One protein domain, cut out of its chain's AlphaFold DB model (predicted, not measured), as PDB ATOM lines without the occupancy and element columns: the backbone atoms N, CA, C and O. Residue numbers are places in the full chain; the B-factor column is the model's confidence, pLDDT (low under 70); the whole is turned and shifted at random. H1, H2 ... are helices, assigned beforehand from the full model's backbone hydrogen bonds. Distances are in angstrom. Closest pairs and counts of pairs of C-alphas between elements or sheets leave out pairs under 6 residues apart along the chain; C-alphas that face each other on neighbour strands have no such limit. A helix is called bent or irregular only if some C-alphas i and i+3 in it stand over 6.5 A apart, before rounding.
ATOM      1  N   SER A   4     208.218 154.060 190.534       85.25
ATOM      2  CA  SER A   4     208.851 153.485 189.333       85.25
ATOM      3  C   SER A   4     207.815 152.864 188.386       85.25
ATOM      4  O   SER A   4     206.783 152.369 188.831       85.25
ATOM      5  N   TRP A   5     208.118 152.783 187.084       87.94
ATOM      6  CA  TRP A   5     207.252 152.113 186.097       87.94
ATOM      7  C   TRP A   5     206.873 150.683 186.499       87.94
ATOM      8  O   TRP A   5     205.719 150.285 186.375       87.94
ATOM      9  N   SER A   6     207.825 149.932 187.056       85.50
ATOM     10  CA  SER A   6     207.586 148.592 187.602       85.50
ATOM     11  C   SER A   6     206.653 148.583 188.819       85.50
ATOM     12  O   SER A   6     205.899 147.633 188.998       85.50
ATOM     13  N   SER A   7     206.682 149.631 189.645       82.88
ATOM     14  CA  SER A   7     205.782 149.793 190.789       82.88
ATOM     15  C   SER A   7     204.362 150.127 190.335       82.88
ATOM     16  O   SER A   7     203.417 149.605 190.912       82.88
ATOM     17  N   ILE A   8     204.214 150.961 189.300       85.44
ATOM     18  CA  ILE A   8     202.914 151.343 188.729       85.44
ATOM     19  C   ILE A   8     202.279 150.158 187.989       85.44
ATOM     20  O   ILE A   8     201.087 149.904 188.116       85.44
ATOM     21  N   ALA A   9     203.075 149.398 187.235       89.00
ATOM     22  CA  ALA A   9     202.606 148.231 186.488       89.00
ATOM     23  C   ALA A   9     202.283 147.013 187.377       89.00
ATOM     24  O   ALA A   9     201.752 146.018 186.890       89.00
ATOM     25  N   ASN A  10     202.603 147.065 188.672       91.56
ATOM     26  CA  ASN A  10     202.365 145.964 189.594       91.56
ATOM     27  C   ASN A  10     200.864 145.793 189.886       91.56
ATOM     28  O   ASN A  10     200.168 146.752 190.218       91.56
ATOM     29  N   MET A  11     200.387 144.547 189.864       92.81
ATOM     30  CA  MET A  11     199.021 144.174 190.241       92.81
ATOM     31  C   MET A  11     198.603 144.704 191.621       92.81
ATOM     32  O   MET A  11     197.459 145.115 191.798       92.81
ATOM     33  N   GLY A  12     199.519 144.743 192.595       90.38
ATOM     34  CA  GLY A  12     199.235 145.299 193.922       90.38
ATOM     35  C   GLY A  12     198.839 146.779 193.876       90.38
ATOM     36  O   GLY A  12     197.904 147.187 194.559       90.38
ATOM     37  N   HIS A  13     199.486 147.567 193.012       88.88
ATOM     38  CA  HIS A  13     199.159 148.981 192.833       88.88
ATOM     39  C   HIS A  13     197.768 149.157 192.213       88.88
ATOM     40  O   HIS A  13     196.952 149.924 192.722       88.88
ATOM     41  N   TRP A  14     197.456 148.377 191.176       93.88
ATOM     42  CA  TRP A  14     196.132 148.381 190.550       93.88
ATOM     43  C   TRP A  14     195.023 147.916 191.494       93.88
ATOM     44  O   TRP A  14     193.930 148.476 191.474       93.88
ATOM     45  N   MET A  15     195.301 146.938 192.357       95.19
ATOM     46  CA  MET A  15     194.355 146.485 193.374       95.19
ATOM     47  C   MET A  15     194.051 147.589 194.392       95.19
ATOM     48  O   MET A  15     192.890 147.787 194.745       95.19
ATOM     49  N   ASN A  16     195.068 148.329 194.841       93.88
ATOM     50  CA  ASN A  16     194.867 149.470 195.735       93.88
ATOM     51  C   ASN A  16     194.050 150.568 195.048       93.88
ATOM     52  O   ASN A  16     193.045 150.997 195.601       93.88
ATOM     53  N   ALA A  17     194.396 150.937 193.811       92.94
ATOM     54  CA  ALA A  17     193.640 151.925 193.041       92.94
ATOM     55  C   ALA A  17     192.171 151.507 192.831       92.94
ATOM     56  O   ALA A  17     191.262 152.327 192.970       92.94
ATOM     57  N   PHE A  18     191.924 150.223 192.547       96.19
ATOM     58  CA  PHE A  18     190.574 149.673 192.431       96.19
ATOM     59  C   PHE A  18     189.795 149.791 193.745       96.19
ATOM     60  O   PHE A  18     188.656 150.256 193.732       96.19
ATOM     61  N   LYS A  19     190.403 149.421 194.880       96.56
ATOM     62  CA  LYS A  19     189.789 149.572 196.207       96.56
ATOM     63  C   LYS A  19     189.479 151.037 196.509       96.56
ATOM     64  O   LYS A  19     188.336 151.332 196.850       96.56
ATOM     65  N   THR A  20     190.436 151.944 196.297       96.75
ATOM     66  CA  THR A  20     190.258 153.388 196.495       96.75
ATOM     67  C   THR A  20     189.067 153.900 195.688       96.75
ATOM     68  O   THR A  20     188.175 154.547 196.239       96.75
ATOM     69  N   GLY A  21     189.001 153.564 194.395       96.19
ATOM     70  CA  GLY A  21     187.897 153.954 193.517       96.19
ATOM     71  C   GLY A  21     186.550 153.370 193.948       96.19
ATOM     72  O   GLY A  21     185.557 154.095 193.996       96.19
ATOM     73  N   LEU A  22     186.513 152.087 194.318       97.69
ATOM     74  CA  LEU A  22     185.298 151.410 194.772       97.69
ATOM     75  C   LEU A  22     184.762 152.018 196.073       97.69
ATOM     76  O   LEU A  22     183.583 152.360 196.143       97.69
ATOM     77  N   PHE A  23     185.620 152.208 197.079       97.12
ATOM     78  CA  PHE A  23     185.238 152.844 198.341       97.12
ATOM     79  C   PHE A  23     184.765 154.279 198.126       97.12
ATOM     80  O   PHE A  23     183.701 154.647 198.619       97.12
ATOM     81  N   THR A  24     185.498 155.063 197.330       97.56
ATOM     82  CA  THR A  24     185.094 156.428 196.957       97.56
ATOM     83  C   THR A  24     183.706 156.431 196.319       97.56
ATOM     84  O   THR A  24     182.851 157.219 196.713       97.56
ATOM     85  N   GLY A  25     183.459 155.534 195.360       96.88
ATOM     86  CA  GLY A  25     182.183 155.428 194.656       96.88
ATOM     87  C   GLY A  25     181.023 155.028 195.566       96.88
ATOM     88  O   GLY A  25     179.955 155.632 195.488       96.88
ATOM     89  N   ILE A  26     181.231 154.063 196.468       98.06
ATOM     90  CA  ILE A  26     180.223 153.658 197.458       98.06
ATOM     91  C   ILE A  26     179.892 154.828 198.387       98.06
ATOM     92  O   ILE A  26     178.721 155.130 198.590       98.06
ATOM     93  N   LEU A  27     180.900 155.526 198.916       97.25
ATOM     94  CA  LEU A  27     180.674 156.698 199.763       97.25
ATOM     95  C   LEU A  27     179.942 157.807 199.002       97.25
ATOM     96  O   LEU A  27     179.012 158.412 199.536       97.25
ATOM     97  N   ALA A  28     180.314 158.040 197.743       97.12
ATOM     98  CA  ALA A  28     179.674 159.047 196.911       97.12
ATOM     99  C   ALA A  28     178.195 158.719 196.687       97.12
ATOM    100  O   ALA A  28     177.346 159.593 196.873       97.12
ATOM    101  N   LEU A  29     177.890 157.452 196.376       97.44
ATOM    102  CA  LEU A  29     176.532 156.927 196.249       97.44
ATOM    103  C   LEU A  29     175.748 157.120 197.551       97.44
ATOM    104  O   LEU A  29     174.640 157.647 197.523       97.44
ATOM    105  N   LEU A  30     176.324 156.751 198.698       97.69
ATOM    106  CA  LEU A  30     175.673 156.903 200.001       97.69
ATOM    107  C   LEU A  30     175.318 158.364 200.300       97.69
ATOM    108  O   LEU A  30     174.215 158.642 200.773       97.69
ATOM    109  N   LEU A  31     176.195 159.312 199.955       96.44
ATOM    110  CA  LEU A  31     175.907 160.738 200.121       96.44
ATOM    111  C   LEU A  31     174.721 161.217 199.276       96.44
ATOM    112  O   LEU A  31     174.065 162.181 199.677       96.44
ATOM    113  N   THR A  32     174.399 160.556 198.158       96.50
ATOM    114  CA  THR A  32     173.238 160.936 197.333       96.50
ATOM    115  C   THR A  32     171.896 160.702 198.036       96.50
ATOM    116  O   THR A  32     170.920 161.372 197.713       96.50
ATOM    117  N   PHE A  33     171.853 159.837 199.057       97.38
ATOM    118  CA  PHE A  33     170.675 159.630 199.909       97.38
ATOM    119  C   PHE A  33     170.551 160.655 201.049       97.38
ATOM    120  O   PHE A  33     169.651 160.557 201.882       97.38
ATOM    121  N   THR A  34     171.445 161.641 201.110       97.00
ATOM    122  CA  THR A  34     171.460 162.684 202.144       97.00
ATOM    123  C   THR A  34     171.288 164.073 201.518       97.00
ATOM    124  O   THR A  34     171.467 164.234 200.309       97.00
ATOM    125  N   PRO A  35     171.025 165.131 202.309       95.62
ATOM    126  CA  PRO A  35     171.005 166.502 201.792       95.62
ATOM    127  C   PRO A  35     172.320 166.946 201.127       95.62
ATOM    128  O   PRO A  35     172.305 167.897 200.343       95.62
ATOM    129  N   ALA A  36     173.439 166.256 201.395       93.75
ATOM    130  CA  ALA A  36     174.721 166.504 200.739       93.75
ATOM    131  C   ALA A  36     174.684 166.233 199.226       93.75
ATOM    132  O   ALA A  36     175.563 166.713 198.515       93.75
ATOM    133  N   ALA A  37     173.652 165.551 198.711       94.94
ATOM    134  CA  ALA A  37     173.444 165.351 197.279       94.94
ATOM    135  C   ALA A  37     173.499 166.663 196.472       94.94
ATOM    136  O   ALA A  37     174.020 166.685 195.359       94.94
ATOM    137  N   ARG A  38     173.048 167.780 197.063       94.44
ATOM    138  CA  ARG A  38     173.076 169.110 196.430       94.44
ATOM    139  C   ARG A  38     174.491 169.595 196.115       94.44
ATOM    140  O   ARG A  38     174.685 170.408 195.218       94.44
ATOM    141  N   LEU A  39     175.503 169.094 196.828       93.75
ATOM    142  CA  LEU A  39     176.900 169.444 196.571       93.75
ATOM    143  C   LEU A  39     177.370 168.927 195.206       93.75
ATOM    144  O   LEU A  39     178.264 169.530 194.620       93.75
ATOM    145  N   TYR A  40     176.738 167.884 194.661       93.69
ATOM    146  CA  TYR A  40     177.048 167.360 193.331       93.69
ATOM    147  C   TYR A  40     176.465 168.197 192.180       93.69
ATOM    148  O   TYR A  40     176.913 168.051 191.044       93.69
ATOM    149  N   GLU A  41     175.492 169.079 192.439       91.69
ATOM    150  CA  GLU A  41     174.808 169.868 191.396       91.69
ATOM    151  C   GLU A  41     175.727 170.919 190.756       91.69
ATOM    152  O   GLU A  41     175.603 171.252 189.577       91.69
ATOM    153  N   ASN A  42     176.681 171.428 191.531       92.94
ATOM    154  CA  ASN A  42     177.706 172.361 191.086       92.94
ATOM    155  C   ASN A  42     179.013 171.602 190.825       92.94
ATOM    156  O   ASN A  42     179.497 170.881 191.694       92.94
ATOM    157  N   ARG A  43     179.652 171.849 189.674       95.38
ATOM    158  CA  ARG A  43     180.930 171.221 189.292       95.38
ATOM    159  C   ARG A  43     182.030 171.340 190.354       95.38
ATOM    160  O   ARG A  43     182.785 170.392 190.542       95.38
ATOM    161  N   TYR A  44     182.116 172.474 191.054       97.12
ATOM    162  CA  TYR A  44     183.126 172.702 192.091       97.12
ATOM    163  C   TYR A  44     182.803 171.930 193.371       97.12
ATOM    164  O   TYR A  44     183.705 171.374 193.989       97.12
ATOM    165  N   GLY A  45     181.522 171.857 193.745       96.81
ATOM    166  CA  GLY A  45     181.067 171.045 194.873       96.81
ATOM    167  C   GLY A  45     181.272 169.553 194.606       96.81
ATOM    168  O   GLY A  45     181.826 168.854 195.449       96.81
ATOM    169  N   ASN A  46     180.944 169.095 193.394       97.00
ATOM    170  CA  ASN A  46     181.212 167.734 192.946       97.00
ATOM    171  C   ASN A  46     182.711 167.413 193.020       97.00
ATOM    172  O   ASN A  46     183.099 166.421 193.624       97.00
ATOM    173  N   ALA A  47     183.563 168.281 192.467       97.88
ATOM    174  CA  ALA A  47     185.013 168.112 192.510       97.88
ATOM    175  C   ALA A  47     185.567 168.061 193.943       97.88
ATOM    176  O   ALA A  47     186.396 167.205 194.250       97.88
ATOM    177  N   LEU A  48     185.084 168.941 194.826       97.88
ATOM    178  CA  LEU A  48     185.472 168.958 196.234       97.88
ATOM    179  C   LEU A  48     185.084 167.653 196.934       97.88
ATOM    180  O   LEU A  48     185.920 167.053 197.604       97.88
ATOM    181  N   ILE A  49     183.841 167.195 196.762       97.38
ATOM    182  CA  ILE A  49     183.360 165.962 197.393       97.38
ATOM    183  C   ILE A  49     184.101 164.745 196.851       97.38
ATOM    184  O   ILE A  49     184.555 163.932 197.648       97.38
ATOM    185  N   VAL A  50     184.302 164.643 195.534       97.88
ATOM    186  CA  VAL A  50     185.106 163.561 194.946       97.88
ATOM    187  C   VAL A  50     186.499 163.541 195.564       97.88
ATOM    188  O   VAL A  50     186.930 162.491 196.028       97.88
ATOM    189  N   GLY A  51     187.170 164.693 195.650       98.00
ATOM    190  CA  GLY A  51     188.492 164.774 196.261       98.00
ATOM    191  C   GLY A  51     188.498 164.320 197.720       98.00
ATOM    192  O   GLY A  51     189.284 163.449 198.078       98.00
ATOM    193  N   LEU A  52     187.588 164.840 198.551       98.00
ATOM    194  CA  LEU A  52     187.489 164.472 199.970       98.00
ATOM    195  C   LEU A  52     187.196 162.982 200.170       98.00
ATOM    196  O   LEU A  52     187.839 162.330 200.991       98.00
ATOM    197  N   LEU A  53     186.254 162.433 199.407       98.00
ATOM    198  CA  LEU A  53     185.916 161.016 199.478       98.00
ATOM    199  C   LEU A  53     187.060 160.131 198.994       98.00
ATOM    200  O   LEU A  53     187.270 159.067 199.566       98.00
ATOM    201  N   THR A  54     187.825 160.574 197.993       98.06
ATOM    202  CA  THR A  54     189.034 159.869 197.564       98.06
ATOM    203  C   THR A  54     190.095 159.860 198.653       98.06
ATOM    204  O   THR A  54     190.679 158.809 198.866       98.06
ATOM    205  N   ILE A  55     190.317 160.956 199.389       97.38
ATOM    206  CA  ILE A  55     191.264 160.952 200.524       97.38
ATOM    207  C   ILE A  55     190.875 159.859 201.525       97.38
ATOM    208  O   ILE A  55     191.723 159.080 201.951       97.38
ATOM    209  N   VAL A  56     189.587 159.784 201.876       96.38
ATOM    210  CA  VAL A  56     189.070 158.782 202.822       96.38
ATOM    211  C   VAL A  56     189.190 157.368 202.251       96.38
ATOM    212  O   VAL A  56     189.664 156.467 202.939       96.38
ATOM    213  N   GLY A  57     188.783 157.167 200.997       95.38
ATOM    214  CA  GLY A  57     188.850 155.871 200.325       95.38
ATOM    215  C   GLY A  57     190.281 155.366 200.160       95.38
ATOM    216  O   GLY A  57     190.527 154.173 200.323       95.38
ATOM    217  N   ASP A  58     191.226 156.262 199.889       95.38
ATOM    218  CA  ASP A  58     192.639 155.937 199.699       95.38
ATOM    219  C   ASP A  58     193.315 155.583 201.024       95.38
ATOM    220  O   ASP A  58     193.918 154.519 201.140       95.38
ATOM    221  N   ALA A  59     193.097 156.405 202.058       93.50
ATOM    222  CA  ALA A  59     193.590 156.148 203.411       93.50
ATOM    223  C   ALA A  59     193.036 154.845 204.010       93.50
ATOM    224  O   ALA A  59     193.700 154.198 204.815       93.50
ATOM    225  N   TYR A  60     191.821 154.444 203.621       93.19
ATOM    226  CA  TYR A  60     191.261 153.149 204.006       93.19
ATOM    227  C   TYR A  60     191.871 151.980 203.217       93.19
ATOM    228  O   TYR A  60     191.985 150.868 203.731       93.19
ATOM    229  N   SER A  61     192.236 152.201 201.955       91.12
ATOM    230  CA  SER A  61     192.609 151.122 201.035       91.12
ATOM    231  C   SER A  61     194.031 150.611 201.237       91.12
ATOM    232  O   SER A  61     194.286 149.437 200.946       91.12
ATOM    233  N   HIS A  62     194.948 151.451 201.721       88.25
ATOM    234  CA  HIS A  62     196.308 151.042 202.057       88.25
ATOM    235  C   HIS A  62     197.010 152.023 203.005       88.25
ATOM    236  O   HIS A  62     196.675 153.201 203.079       88.25
ATOM    237  N   GLU A  63     198.051 151.534 203.680       87.19
ATOM    238  CA  GLU A  63     198.988 152.386 204.410       87.19
ATOM    239  C   GLU A  63     199.864 153.182 203.438       87.19
ATOM    240  O   GLU A  63     200.237 152.693 202.366       87.19
ATOM    241  N   SER A  64     200.202 154.418 203.804       83.00
ATOM    242  CA  SER A  64     201.054 155.250 202.962       83.00
ATOM    243  C   SER A  64     202.497 154.746 202.919       83.00
ATOM    244  O   SER A  64     203.079 154.339 203.924       83.00
ATOM    245  N   HIS A  65     203.103 154.861 201.741       79.38
ATOM    246  CA  HIS A  65     204.499 154.515 201.485       79.38
ATOM    247  C   HIS A  65     205.462 155.678 201.764       79.38
ATOM    248  O   HIS A  65     206.681 155.515 201.657       79.38
ATOM    249  N   TYR A  66     204.940 156.866 202.088       79.12
ATOM    250  CA  TYR A  66     205.733 158.060 202.362       79.12
ATOM    251  C   TYR A  66     205.922 158.285 203.862       79.12
ATOM    252  O   TYR A  66     205.081 157.942 204.687       79.12
ATOM    253  N   ARG A  67     207.020 158.967 204.213       77.19
ATOM    254  CA  ARG A  67     207.337 159.348 205.601       77.19
ATOM    255  C   ARG A  67     206.206 160.130 206.281       77.19
ATOM    256  O   ARG A  67     206.020 160.006 207.486       77.19
ATOM    257  N   TYR A  68     205.484 160.947 205.517       79.88
ATOM    258  CA  TYR A  68     204.310 161.675 205.988       79.88
ATOM    259  C   TYR A  68     203.066 161.060 205.359       79.88
ATOM    260  O   TYR A  68     202.718 161.388 204.225       79.88
ATOM    261  N   ALA A  69     202.409 160.173 206.106       75.44
ATOM    262  CA  ALA A  69     201.361 159.315 205.567       75.44
ATOM    263  C   ALA A  69     200.192 160.078 204.918       75.44
ATOM    264  O   ALA A  69     199.624 159.653 203.919       75.44
ATOM    265  N   TYR A  70     199.861 161.258 205.441       79.69
ATOM    266  CA  TYR A  70     198.764 162.075 204.927       79.69
ATOM    267  C   TYR A  70     199.043 162.700 203.550       79.69
ATOM    268  O   TYR A  70     198.092 163.062 202.861       79.69
ATOM    269  N   LEU A  71     200.307 162.849 203.132       88.12
ATOM    270  CA  LEU A  71     200.634 163.523 201.869       88.12
ATOM    271  C   LEU A  71     200.205 162.709 200.649       88.12
ATOM    272  O   LEU A  71     199.719 163.292 199.684       88.12
ATOM    273  N   GLU A  72     200.361 161.386 200.700       89.31
ATOM    274  CA  GLU A  72     199.961 160.496 199.608       89.31
ATOM    275  C   GLU A  72     198.453 160.585 199.389       89.31
ATOM    276  O   GLU A  72     198.014 161.032 198.333       89.31
ATOM    277  N   HIS A  73     197.675 160.317 200.436       93.88
ATOM    278  CA  HIS A  73     196.216 160.332 200.371       93.88
ATOM    279  C   HIS A  73     195.659 161.710 199.995       93.88
ATOM    280  O   HIS A  73     194.737 161.807 199.184       93.88
ATOM    281  N   LEU A  74     196.251 162.794 200.521       95.06
ATOM    282  CA  LEU A  74     195.882 164.160 200.144       95.06
ATOM    283  C   LEU A  74     196.160 164.420 198.662       95.06
ATOM    284  O   LEU A  74     195.309 164.981 197.976       95.06
ATOM    285  N   SER A  75     197.323 164.001 198.157       94.69
ATOM    286  CA  SER A  75     197.678 164.176 196.748       94.69
ATOM    287  C   SER A  75     196.741 163.396 195.825       94.69
ATOM    288  O   SER A  75     196.234 163.975 194.864       94.69
ATOM    289  N   THR A  76     196.414 162.144 196.165       95.19
ATOM    290  CA  THR A  76     195.445 161.316 195.435       95.19
ATOM    291  C   THR A  76     194.084 162.008 195.389       95.19
ATOM    292  O   THR A  76     193.490 162.146 194.321       95.19
ATOM    293  N   GLY A  77     193.611 162.521 196.526       97.12
ATOM    294  CA  GLY A  77     192.350 163.253 196.604       97.12
ATOM    295  C   GLY A  77     192.327 164.547 195.799       97.12
ATOM    296  O   GLY A  77     191.395 164.782 195.031       97.12
ATOM    297  N   VAL A  78     193.359 165.381 195.932       98.06
ATOM    298  CA  VAL A  78     193.470 166.646 195.189       98.06
ATOM    299  C   VAL A  78     193.482 166.379 193.687       98.06
ATOM    300  O   VAL A  78     192.721 167.009 192.950       98.06
ATOM    301  N   VAL A  79     194.285 165.418 193.226       97.75
ATOM    302  CA  VAL A  79     194.353 165.056 191.805       97.75
ATOM    303  C   VAL A  79     193.009 164.513 191.319       97.75
ATOM    304  O   VAL A  79     192.528 164.962 190.281       97.75
ATOM    305  N   SER A  80     192.345 163.634 192.072       97.88
ATOM    306  CA  SER A  80     191.017 163.115 191.713       97.88
ATOM    307  C   SER A  80     189.951 164.206 191.634       97.88
ATOM    308  O   SER A  80     189.174 164.233 190.679       97.88
ATOM    309  N   GLY A  81     189.935 165.152 192.577       98.00
ATOM    310  CA  GLY A  81     189.036 166.306 192.529       98.00
ATOM    311  C   GLY A  81     189.297 167.194 191.309       98.00
ATOM    312  O   GLY A  81     188.361 167.583 190.610       98.00
ATOM    313  N   LEU A  82     190.569 167.460 190.988       98.44
ATOM    314  CA  LEU A  82     190.955 168.213 189.790       98.44
ATOM    315  C   LEU A  82     190.580 167.480 188.497       98.44
ATOM    316  O   LEU A  82     190.090 168.117 187.567       98.44
ATOM    317  N   LEU A  83     190.756 166.159 188.434       97.44
ATOM    318  CA  LEU A  83     190.336 165.343 187.294       97.44
ATOM    319  C   LEU A  83     188.813 165.339 187.137       97.44
ATOM    320  O   LEU A  83     188.323 165.478 186.018       97.44
ATOM    321  N   ALA A  84     188.058 165.249 188.234       96.62
ATOM    322  CA  ALA A  84     186.601 165.369 188.210       96.62
ATOM    323  C   ALA A  84     186.161 166.754 187.709       96.62
ATOM    324  O   ALA A  84     185.256 166.860 186.874       96.62
ATOM    325  N   LEU A  85     186.838 167.819 188.152       97.44
ATOM    326  CA  LEU A  85     186.584 169.177 187.683       97.44
ATOM    327  C   LEU A  85     186.906 169.328 186.192       97.44
ATOM    328  O   LEU A  85     186.064 169.806 185.434       97.44
ATOM    329  N   ALA A  86     188.083 168.891 185.751       97.19
ATOM    330  CA  ALA A  86     188.490 168.936 184.348       97.19
ATOM    331  C   ALA A  86     187.531 168.127 183.464       97.19
ATOM    332  O   ALA A  86     187.054 168.618 182.440       97.19
ATOM    333  N   GLY A  87     187.167 166.921 183.904       95.25
ATOM    334  CA  GLY A  87     186.177 166.074 183.249       95.25
ATOM    335  C   GLY A  87     184.816 166.758 183.119       95.25
ATOM    336  O   GLY A  87     184.178 166.634 182.076       95.25
ATOM    337  N   SER A  88     184.400 167.550 184.113       94.44
ATOM    338  CA  SER A  88     183.165 168.336 184.008       94.44
ATOM    339  C   SER A  88     183.206 169.308 182.826       94.44
ATOM    340  O   SER A  88     182.251 169.369 182.068       94.44
ATOM    341  N   PHE A  89     184.322 169.997 182.574       93.38
ATOM    342  CA  PHE A  89     184.426 170.910 181.430       93.38
ATOM    343  C   PHE A  89     184.520 170.178 180.087       93.38
ATOM    344  O   PHE A  89     183.981 170.648 179.090       93.38
ATOM    345  N   ILE A  90     185.182 169.020 180.052       92.81
ATOM    346  CA  ILE A  90     185.418 168.266 178.811       92.81
ATOM    347  C   ILE A  90     184.166 167.493 178.370       92.81
ATOM    348  O   ILE A  90     183.872 167.401 177.174       92.81
ATOM    349  N   PHE A  91     183.430 166.905 179.315       90.12
ATOM    350  CA  PHE A  91     182.379 165.934 179.012       90.12
ATOM    351  C   PHE A  91     180.956 166.461 179.183       90.12
ATOM    352  O   PHE A  91     180.030 165.811 178.698       90.12
ATOM    353  N   GLU A  92     180.738 167.611 179.822       85.88
ATOM    354  CA  GLU A  92     179.390 168.097 180.149       85.88
ATOM    355  C   GLU A  92     178.494 168.274 178.921       85.88
ATOM    356  O   GLU A  92     177.339 167.845 178.945       85.88
ATOM    357  N   ASP A  93     179.020 168.791 177.811       83.69
ATOM    358  CA  ASP A  93     178.265 168.905 176.558       83.69
ATOM    359  C   ASP A  93     177.822 167.552 176.009       83.69
ATOM    360  O   ASP A  93     176.667 167.377 175.610       83.69
ATOM    361  N   ARG A  94     178.725 166.568 176.015       87.50
ATOM    362  CA  ARG A  94     178.415 165.209 175.555       87.50
ATOM    363  C   ARG A  94     177.403 164.551 176.488       87.50
ATOM    364  O   ARG A  94     176.424 163.979 176.018       87.50
ATOM    365  N   ALA A  95     177.581 164.707 177.796       85.25
ATOM    366  CA  ALA A  95     176.679 164.173 178.805       85.25
ATOM    367  C   ALA A  95     175.269 164.778 178.694       85.25
ATOM    368  O   ALA A  95     174.281 164.051 178.783       85.25
ATOM    369  N   ARG A  96     175.152 166.089 178.428       86.12
ATOM    370  CA  ARG A  96     173.861 166.756 178.174       86.12
ATOM    371  C   ARG A  96     173.145 166.162 176.965       86.12
ATOM    372  O   ARG A  96     171.957 165.867 177.056       86.12
ATOM    373  N   ARG A  97     173.861 165.945 175.859       89.00
ATOM    374  CA  ARG A  97     173.295 165.337 174.642       89.00
ATOM    375  C   ARG A  97     172.801 163.916 174.892       89.00
ATOM    376  O   ARG A  97     171.699 163.585 174.468       89.00
ATOM    377  N   VAL A  98     173.577 163.108 175.614       90.19
ATOM    378  CA  VAL A  98     173.182 161.741 175.984       90.19
ATOM    379  C   VAL A  98     171.918 161.753 176.846       90.19
ATOM    380  O   VAL A  98     170.978 161.029 176.536       90.19
ATOM    381  N   ARG A  99     171.841 162.617 177.869       88.75
ATOM    382  CA  ARG A  99     170.634 162.752 178.705       88.75
ATOM    383  C   ARG A  99     169.410 163.196 177.906       88.75
ATOM    384  O   ARG A  99     168.330 162.655 178.108       88.75
ATOM    385  N   ALA A 100     169.577 164.143 176.985       90.75
ATOM    386  CA  ALA A 100     168.490 164.604 176.125       90.75
ATOM    387  C   ALA A 100     167.994 163.504 175.174       90.75
ATOM    388  O   ALA A 100     166.790 163.364 174.980       90.75
ATOM    389  N   LEU A 101     168.903 162.709 174.599       93.56
ATOM    390  CA  LEU A 101     168.542 161.555 173.776       93.56
ATOM    391  C   LEU A 101     167.801 160.500 174.605       93.56
ATOM    392  O   LEU A 101     166.754 160.021 174.186       93.56
ATOM    393  N   TRP A 102     168.315 160.176 175.793       92.25
ATOM    394  CA  TRP A 102     167.698 159.211 176.700       92.25
ATOM    395  C   TRP A 102     166.271 159.614 177.083       92.25
ATOM    396  O   TRP A 102     165.351 158.814 176.948       92.25
ATOM    397  N   ALA A 103     166.074 160.877 177.475       93.50
ATOM    398  CA  ALA A 103     164.757 161.413 177.808       93.50
ATOM    399  C   ALA A 103     163.779 161.391 176.623       93.50
ATOM    400  O   ALA A 103     162.584 161.300 176.842       93.50
ATOM    401  N   ARG A 104     164.263 161.454 175.375       91.75
ATOM    402  CA  ARG A 104     163.412 161.320 174.178       91.75
ATOM    403  C   ARG A 104     163.030 159.878 173.854       91.75
ATOM    404  O   ARG A 104     162.024 159.667 173.192       91.75
ATOM    405  N   LEU A 105     163.878 158.914 174.209       95.12
ATOM    406  CA  LEU A 105     163.656 157.500 173.898       95.12
ATOM    407  C   LEU A 105     162.832 156.788 174.976       95.12
ATOM    408  O   LEU A 105     162.118 155.843 174.655       95.12
TER     409      LEU A 105
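AT A GLANCE: This is residues 4 to 105 of the 107 residues of an uncharacterized protein of Burkholderia sp. THE68 (UniProt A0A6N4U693). A helical hairpin, H4 and the arm H5a of the long last helix, makes the core together with H2, which crosses H4 at a steep angle. The last helix bends beyond the hairpin, and residues 93 to 105 stick out as a free arm, H5b, while residues 4 to 12, with the short H1, stick out elsewhere; little H3 makes a corner between H2 and H4. The printed part has 102 residues with five named helices, in the order H1, H2, H3, H4, H5, and no named strand; the class is all helix. The whole is elongated, spanning 51 by 31 by 20 A, and only just loose, close to compact, with a radius of gyration of the C-alphas of 15.8 A.

IN THESE COORDINATES: H1, residues 5 to 8, begins at C-alpha 5 at (207.252, 152.113, 186.097) and is 5.1 A from first to last C-alpha. H2, residues 11 to 32, is 31.6 A long. H3, residues 35 to 40, is 10.4 A long; it is neither bent nor irregular, but only just: C-alphas 35 and 38 are 6.3 A apart. H4, residues 43 to 61, is 26.0 A long, starting at C-alpha 43 at (180.930, 171.221, 189.292). H5, residues 69 to 105, was assigned as one helix by its hydrogen bonds but is bent, with C-alphas 90 and 93 7.5 A apart. Its arm H5a, residues 69 to 90, is 32.4 A long, and its arm H5b, residues 93 to 105, is 18.7 A long and ends at C-alpha 105 at (163.656, 157.500, 173.898).

HOW THE PARTS SIT: H4 is the hub, touching H2, H3 and H5a. H4 and H5a form a helical hairpin, opposite ways at a shallow tilt of 34 degrees, only just short of steep; their closest C-alphas, of Gly 51 and Gly 81, are 4.1 A apart. H2 touches H4 at a steep tilt of 50 degrees, opposite ways, closest at the C-alphas of Thr 20 and Asp 58, 4.7 A. H2 and H5a are near each other. H3 touches H4 only at the corner, about perpendicular at 73 degrees, with residues 45 to 49 of H4 alone; the closest C-alphas are those of Tyr 40 and Asn 46, 4.2 A. H1 and H2 are close but not clearly touching, closest at the C-alphas of Ser 7 and His 13, 7.0 A. H5b stands at a steep tilt of 63 degrees to H5a and is apart from H2 and H4, among others. In H2, H4 and H5b every O i to N i+4 pair is within hydrogen-bond range; H5a has 17 of 18, H3 has 0 of 2 but 3 of 3 O i to N i+3 pairs, and H1 is too short for an O i to N i+4 pair.

THE WHOLE: The two C-alphas farthest apart, of Arg 67 and Arg 104, are 54.0 A apart. Without the stretches that stand free, the body of 80 residues spans 36 by 26 by 21 A. The printed part has no cut; the link from H4 to H5 is short, and the other three links are tight. The mean pLDDT of the printed part is 92.8, and no printed residue is under 70.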